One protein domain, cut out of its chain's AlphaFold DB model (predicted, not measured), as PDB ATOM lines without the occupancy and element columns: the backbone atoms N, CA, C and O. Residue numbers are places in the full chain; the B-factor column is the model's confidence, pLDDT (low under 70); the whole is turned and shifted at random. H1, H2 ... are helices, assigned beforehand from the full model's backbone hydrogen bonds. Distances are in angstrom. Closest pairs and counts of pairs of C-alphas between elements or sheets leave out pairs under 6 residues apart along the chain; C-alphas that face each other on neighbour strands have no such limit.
ATOM      1  N   SER A   4       2.231  25.317  -4.812       75.62
ATOM      2  CA  SER A   4       1.616  26.302  -3.930       75.62
ATOM      3  C   SER A   4       1.616  25.798  -2.490       75.62
ATOM      4  O   SER A   4       2.092  26.480  -1.592       75.62
ATOM      5  N   PHE A   5       1.198  24.548  -2.286       79.94
ATOM      6  CA  PHE A   5       1.175  23.925  -0.964       79.94
ATOM      7  C   PHE A   5       2.571  23.821  -0.331       79.94
ATOM      8  O   PHE A   5       2.741  24.180   0.831       79.94
ATOM      9  N   PHE A   6       3.576  23.368  -1.087       74.69
ATOM     10  CA  PHE A   6       4.941  23.213  -0.575       74.69
ATOM     11  C   PHE A   6       5.570  24.558  -0.190       74.69
ATOM     12  O   PHE A   6       6.104  24.703   0.911       74.69
ATOM     13  N   LEU A   7       5.442  25.566  -1.058       76.62
ATOM     14  CA  LEU A   7       5.966  26.897  -0.775       76.62
ATOM     15  C   LEU A   7       5.244  27.544   0.414       76.62
ATOM     16  O   LEU A   7       5.900  28.159   1.250       76.62
ATOM     17  N   THR A   8       3.924  27.371   0.538       75.50
ATOM     18  CA  THR A   8       3.177  27.852   1.708       75.50
ATOM     19  C   THR A   8       3.705  27.240   3.003       75.50
ATOM     20  O   THR A   8       3.933  27.989   3.949       75.50
ATOM     21  N   GLN A   9       3.980  25.932   3.043       74.75
ATOM     22  CA  GLN A   9       4.527  25.290   4.245       74.75
ATOM     23  C   GLN A   9       5.925  25.806   4.612       74.75
ATOM     24  O   GLN A   9       6.176  26.113   5.774       74.75
ATOM     25  N   ILE A  10       6.825  25.975   3.636       75.50
ATOM     26  CA  ILE A  10       8.154  26.565   3.886       75.50
ATOM     27  C   ILE A  10       8.019  27.989   4.418       75.50
ATOM     28  O   ILE A  10       8.662  28.361   5.397       75.50
ATOM     29  N   LEU A  11       7.176  28.796   3.778       75.50
ATOM     30  CA  LEU A  11       6.965  30.177   4.181       75.50
ATOM     31  C   LEU A  11       6.369  30.260   5.586       75.50
ATOM     32  O   LEU A  11       6.768  31.136   6.342       75.50
ATOM     33  N   GLU A  12       5.475  29.351   5.975       72.38
ATOM     34  CA  GLU A  12       4.980  29.260   7.352       72.38
ATOM     35  C   GLU A  12       6.081  28.937   8.365       72.38
ATOM     36  O   GLU A  12       6.108  29.569   9.419       72.38
ATOM     37  N   LEU A  13       7.027  28.051   8.037       70.50
ATOM     38  CA  LEU A  13       8.184  27.756   8.896       70.50
ATOM     39  C   LEU A  13       9.146  28.944   9.039       70.50
ATOM     40  O   LEU A  13       9.826  29.072  10.053       70.50
ATOM     41  N   LEU A  14       9.206  29.812   8.028       70.25
ATOM     42  CA  LEU A  14      10.053  31.007   8.014       70.25
ATOM     43  C   LEU A  14       9.371  32.236   8.628       70.25
ATOM     44  O   LEU A  14       9.994  33.299   8.720       70.25
ATOM     45  N   LYS A  15       8.103  32.134   9.047       69.88
ATOM     46  CA  LYS A  15       7.459  33.223   9.782       69.88
ATOM     47  C   LYS A  15       8.165  33.400  11.117       69.88
ATOM     48  O   LYS A  15       8.377  32.457  11.872       69.88
ATOM     49  N   CYS A  16       8.489  34.647  11.435       69.75
ATOM     50  CA  CYS A  16       8.958  34.989  12.765       69.75
ATOM     51  C   CYS A  16       7.851  34.667  13.787       69.75
ATOM     52  O   CYS A  16       6.810  35.331  13.823       69.75
ATOM     53  N   ASN A  17       8.088  33.649  14.621       66.88
ATOM     54  CA  ASN A  17       7.143  33.198  15.646       66.88
ATOM     55  C   ASN A  17       6.829  34.294  16.676       66.88
ATOM     56  O   ASN A  17       5.691  34.410  17.126       66.88
ATOM     57  N   GLU A  18       7.806  35.145  16.998       65.94
ATOM     58  CA  GLU A  18       7.599  36.290  17.896       65.94
ATOM     59  C   GLU A  18       6.749  37.395  17.258       65.94
ATOM     60  O   GLU A  18       6.095  38.174  17.948       65.94
ATOM     61  N   CYS A  19       6.709  37.434  15.929       65.00
ATOM     62  CA  CYS A  19       6.085  38.493  15.158       65.00
ATOM     63  C   CYS A  19       4.605  38.233  14.860       65.00
ATOM     64  O   CYS A  19       3.962  39.095  14.276       65.00
ATOM     65  N   LYS A  20       4.040  37.067  15.221       63.53
ATOM     66  CA  LYS A  20       2.624  36.702  14.974       63.53
ATOM     67  C   LYS A  20       2.130  37.016  13.547       63.53
ATOM     68  O   LYS A  20       0.979  37.403  13.361       63.53
ATOM     69  N   ASN A  21       2.983  36.817  12.540       62.38
ATOM     70  CA  ASN A  21       2.736  37.132  11.122       62.38
ATOM     71  C   ASN A  21       2.783  38.623  10.737       62.38
ATOM     72  O   ASN A  21       2.481  38.950   9.589       62.38
ATOM     73  N   ASP A  22       3.169  39.518  11.645       63.50
ATOM     74  CA  ASP A  22       3.416  40.918  11.316       63.50
ATOM     75  C   ASP A  22       4.707  41.035  10.496       63.50
ATOM     76  O   ASP A  22       5.788  40.611  10.915       63.50
ATOM     77  N   THR A  23       4.583  41.592   9.293       58.66
ATOM     78  CA  THR A  23       5.693  41.769   8.351       58.66
ATOM     79  C   THR A  23       6.632  42.901   8.758       58.66
ATOM     80  O   THR A  23       7.702  43.032   8.163       58.66
ATOM     81  N   ASN A  24       6.255  43.691   9.771       60.66
ATOM     82  CA  ASN A  24       7.010  44.828  10.286       60.66
ATOM     83  C   ASN A  24       7.070  44.841  11.826       60.66
ATOM     84  O   ASN A  24       6.967  45.889  12.463       60.66
ATOM     85  N   CYS A  25       7.222  43.663  12.429       69.38
ATOM     86  CA  CYS A  25       7.459  43.526  13.862       69.38
ATOM     87  C   CYS A  25       8.783  44.188  14.280       69.38
ATOM     88  O   CYS A  25       9.792  44.054  13.586       69.38
ATOM     89  N   ASP A  26       8.810  44.816  15.460       70.62
ATOM     90  CA  ASP A  26      10.015  45.428  16.036       70.62
ATOM     91  C   ASP A  26      11.185  44.435  16.211       70.62
ATOM     92  O   ASP A  26      12.336  44.854  16.141       70.62
ATOM     93  N   HIS A  27      10.920  43.127  16.340       70.12
ATOM     94  CA  HIS A  27      11.949  42.075  16.372       70.12
ATOM     95  C   HIS A  27      12.665  41.902  15.019       70.12
ATOM     96  O   HIS A  27      13.868  41.662  14.967       70.12
ATOM     97  N   CYS A  28      11.941  42.031  13.904       67.88
ATOM     98  CA  CYS A  28      12.511  41.917  12.554       67.88
ATOM     99  C   CYS A  28      12.939  43.271  11.973       67.88
ATOM    100  O   CYS A  28      13.606  43.333  10.934       67.88
ATOM    101  N   LYS A  29      12.567  44.370  12.625       65.88
ATOM    102  CA  LYS A  29      12.840  45.733  12.179       65.88
ATOM    103  C   LYS A  29      14.344  46.000  12.167       65.88
ATOM    104  O   LYS A  29      15.046  45.765  13.141       65.88
ATOM    105  N   GLY A  30      14.849  46.486  11.034       67.81
ATOM    106  CA  GLY A  30      16.282  46.738  10.831       67.81
ATOM    107  C   GLY A  30      17.081  45.550  10.285       67.81
ATOM    108  O   GLY A  30      18.219  45.745   9.873       67.81
ATOM    109  N   THR A  31      16.489  44.354  10.182       71.12
ATOM    110  CA  THR A  31      17.141  43.206   9.515       71.12
ATOM    111  C   THR A  31      17.112  43.311   7.987       71.12
ATOM    112  O   THR A  31      17.847  42.609   7.300       71.12
ATOM    113  N   GLY A  32      16.232  44.163   7.442       64.12
ATOM    114  CA  GLY A  32      15.940  44.226   6.006       64.12
ATOM    115  C   GLY A  32      15.115  43.039   5.490       64.12
ATOM    116  O   GLY A  32      14.766  43.009   4.311       64.12
ATOM    117  N   LEU A  33      14.774  42.084   6.359       66.56
ATOM    118  CA  LEU A  33      13.958  40.925   6.030       66.56
ATOM    119  C   LEU A  33      12.482  41.258   6.244       66.56
ATOM    120  O   LEU A  33      12.095  41.821   7.268       66.56
ATOM    121  N   ARG A  34      11.649  40.879   5.277       74.38
ATOM    122  CA  ARG A  34      10.191  40.948   5.384       74.38
ATOM    123  C   ARG A  34       9.575  39.674   4.849       74.38
ATOM    124  O   ARG A  34      10.162  38.995   4.006       74.38
ATOM    125  N   PHE A  35       8.350  39.407   5.277       74.94
ATOM    126  CA  PHE A  35       7.575  38.357   4.644       74.94
ATOM    127  C   PHE A  35       7.221  38.757   3.197       74.94
ATOM    128  O   PHE A  35       6.849  39.918   2.956       74.94
ATOM    129  N   PRO A  36       7.352  37.845   2.218       77.06
ATOM    130  CA  PRO A  36       6.934  38.111   0.848       77.06
ATOM    131  C   PRO A  36       5.411  38.270   0.773       77.06
ATOM    132  O   PRO A  36       4.663  37.632   1.513       77.06
ATOM    133  N   ASN A  37       4.941  39.135  -0.124       80.19
ATOM    134  CA  ASN A  37       3.511  39.276  -0.386       80.19
ATOM    135  C   ASN A  37       3.018  38.189  -1.362       80.19
ATOM    136  O   ASN A  37       3.811  37.506  -2.008       80.19
ATOM    137  N   GLN A  38       1.698  38.057  -1.523       79.12
ATOM    138  CA  GLN A  38       1.117  36.999  -2.357       79.12
ATOM    139  C   GLN A  38       1.565  37.049  -3.829       79.12
ATOM    140  O   GLN A  38       1.714  36.001  -4.449       79.12
ATOM    141  N   GLN A  39       1.815  38.231  -4.403       84.06
ATOM    142  CA  GLN A  39       2.290  38.331  -5.790       84.06
ATOM    143  C   GLN A  39       3.714  37.790  -5.942       84.06
ATOM    144  O   GLN A  39       4.023  37.136  -6.934       84.06
ATOM    145  N   GLU A  40       4.580  38.048  -4.965       84.31
ATOM    146  CA  GLU A  40       5.947  37.519  -4.948       84.31
ATOM    147  C   GLU A  40       5.951  36.006  -4.765       84.31
ATOM    148  O   GLU A  40       6.662  35.304  -5.479       84.31
ATOM    149  N   ILE A  41       5.090  35.501  -3.878       82.44
ATOM    150  CA  ILE A  41       4.867  34.065  -3.681       82.44
ATOM    151  C   ILE A  41       4.426  33.414  -4.998       82.44
ATOM    152  O   ILE A  41       5.011  32.418  -5.417       82.44
ATOM    153  N   ASN A  42       3.457  34.011  -5.699       83.38
ATOM    154  CA  ASN A  42       2.976  33.498  -6.983       83.38
ATOM    155  C   ASN A  42       4.084  33.473  -8.047       83.38
ATOM    156  O   ASN A  42       4.238  32.470  -8.738       83.38
ATOM    157  N   LYS A  43       4.905  34.529  -8.137       86.31
ATOM    158  CA  LYS A  43       6.049  34.562  -9.063       86.31
ATOM    159  C   LYS A  43       7.055  33.457  -8.769       86.31
ATOM    160  O   LYS A  43       7.567  32.847  -9.699       86.31
ATOM    161  N   VAL A  44       7.351  33.185  -7.499       83.31
ATOM    162  CA  VAL A  44       8.240  32.072  -7.138       83.31
ATOM    163  C   VAL A  44       7.617  30.744  -7.570       83.31
ATOM    164  O   VAL A  44       8.291  29.960  -8.224       83.31
ATOM    165  N   ILE A  45       6.325  30.520  -7.305       82.75
ATOM    166  CA  ILE A  45       5.605  29.297  -7.714       82.75
ATOM    167  C   ILE A  45       5.673  29.063  -9.225       82.75
ATOM    168  O   ILE A  45       5.918  27.937  -9.653       82.75
ATOM    169  N   GLU A  46       5.465  30.109 -10.024       84.75
ATOM    170  CA  GLU A  46       5.529  30.031 -11.488       84.75
ATOM    171  C   GLU A  46       6.931  29.675 -11.995       84.75
ATOM    172  O   GLU A  46       7.058  28.973 -12.997       84.75
ATOM    173  N   ASN A  47       7.977  30.124 -11.295       84.25
ATOM    174  CA  ASN A  47       9.371  29.881 -11.671       84.25
ATOM    175  C   ASN A  47       9.965  28.605 -11.058       84.25
ATOM    176  O   ASN A  47      11.052  28.195 -11.458       84.25
ATOM    177  N   LEU A  48       9.284  27.961 -10.106       79.94
ATOM    178  CA  LEU A  48       9.738  26.696  -9.537       79.94
ATOM    179  C   LEU A  48       9.601  25.577 -10.572       79.94
ATOM    180  O   LEU A  48       8.507  25.284 -11.064       79.94
ATOM    181  N   ASN A  49      10.710  24.908 -10.870       80.75
ATOM    182  CA  ASN A  49      10.721  23.718 -11.706       80.75
ATOM    183  C   ASN A  49      10.194  22.517 -10.904       80.75
ATOM    184  O   ASN A  49      10.668  22.239  -9.802       80.75
ATOM    185  N   ASP A  50       9.227  21.785 -11.462       76.81
ATOM    186  CA  ASP A  50       8.681  20.574 -10.833       76.81
ATOM    187  C   ASP A  50       9.763  19.531 -10.547       76.81
ATOM    188  O   ASP A  50       9.741  18.900  -9.495       76.81
ATOM    189  N   LYS A  51      10.739  19.397 -11.451       77.06
ATOM    190  CA  LYS A  51      11.824  18.425 -11.318       77.06
ATOM    191  C   LYS A  51      12.762  18.769 -10.160       77.06
ATOM    192  O   LYS A  51      13.094  17.893  -9.374       77.06
ATOM    193  N   GLU A  52      13.150  20.035 -10.028       72.31
ATOM    194  CA  GLU A  52      14.015  20.485  -8.927       72.31
ATOM    195  C   GLU A  52      13.295  20.367  -7.582       72.31
ATOM    196  O   GLU A  52      13.896  19.963  -6.592       72.31
ATOM    197  N   MET A  53      11.987  20.646  -7.538       73.12
ATOM    198  CA  MET A  53      11.212  20.423  -6.321       73.12
ATOM    199  C   MET A  53      11.099  18.944  -5.949       73.12
ATOM    200  O   MET A  53      11.173  18.612  -4.769       73.12
ATOM    201  N   GLU A  54      10.886  18.056  -6.923       71.75
ATOM    202  CA  GLU A  54      10.886  16.614  -6.668       71.75
ATOM    203  C   GLU A  54      12.261  16.147  -6.189       71.75
ATOM    204  O   GLU A  54      12.335  15.348  -5.262       71.75
ATOM    205  N   GLU A  55      13.348  16.677  -6.746       72.25
ATOM    206  CA  GLU A  55      14.708  16.414  -6.269       72.25
ATOM    207  C   GLU A  55      14.921  16.925  -4.839       72.25
ATOM    208  O   GLU A  55      15.483  16.205  -4.023       72.25
ATOM    209  N   TRP A  56      14.420  18.110  -4.477       69.81
ATOM    210  CA  TRP A  56      14.501  18.624  -3.105       69.81
ATOM    211  C   TRP A  56      13.651  17.824  -2.120       69.81
ATOM    212  O   TRP A  56      14.101  17.546  -1.013       69.81
TER     213      TRP A  56
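What this domain is: This is residues 4 to 56 of the 65 residues of an uncharacterized protein of Candidatus Melainabacteria bacterium RIFOXYA12_FULL_32_12 (UniProt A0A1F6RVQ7). Two short helices, H1 and H2, meet as an open V, with the first residue of H1 near Ile 45 of H2, and a long loop, residues 14 to 37, joins the far ends of the V and makes one end of the elongated model. A third, shorter helix, H3, follows H2 at the other end, with no helix touching it. The printed part has 53 residues with three named helices in the order H1, H2, H3, no named strand, and the class all helix. It is loose, with a radius of gyration of the C-alphas of 12.9 A, and spans 38 by 18 by 16 A.

How they stand to each other: H1, residues 4 to 13, touches H2, residues 38 to 47. Their closest C-alphas, those of Ser 4 and Ile 45, are 6.3 A apart. The two run opposite ways at a steep tilt of 58 degrees, 11.7 A from centre to centre. H3, residues 50 to 56, is apart from H1 and from H2. In H1, H2 and H3, every O i to N i+4 pair is within hydrogen-bond range.

Where its parts are: H1 begins at C-alpha 4, at (1.616, 26.302, -3.930), and is 14.5 A long from first to last C-alpha. H2 begins at C-alpha 38, at (1.117, 36.999, -2.357), and is 14.3 A long. H3 measures 9.9 A and ends at C-alpha 56, at (14.501, 18.624, -3.105).

The domain as a whole: The outline is a rod, and the two C-alphas farthest apart, those of Asp 26 and Lys 51, are 38.5 A apart. The printed part has no cut. The link from H1 to H2 is long, with 24 residues, and the link from H2 to H3 is tight, with 2. The mean pLDDT of the printed part is 73.5; residues 15 to 25, 28 to 30, 32 to 33 and 56 are under 70.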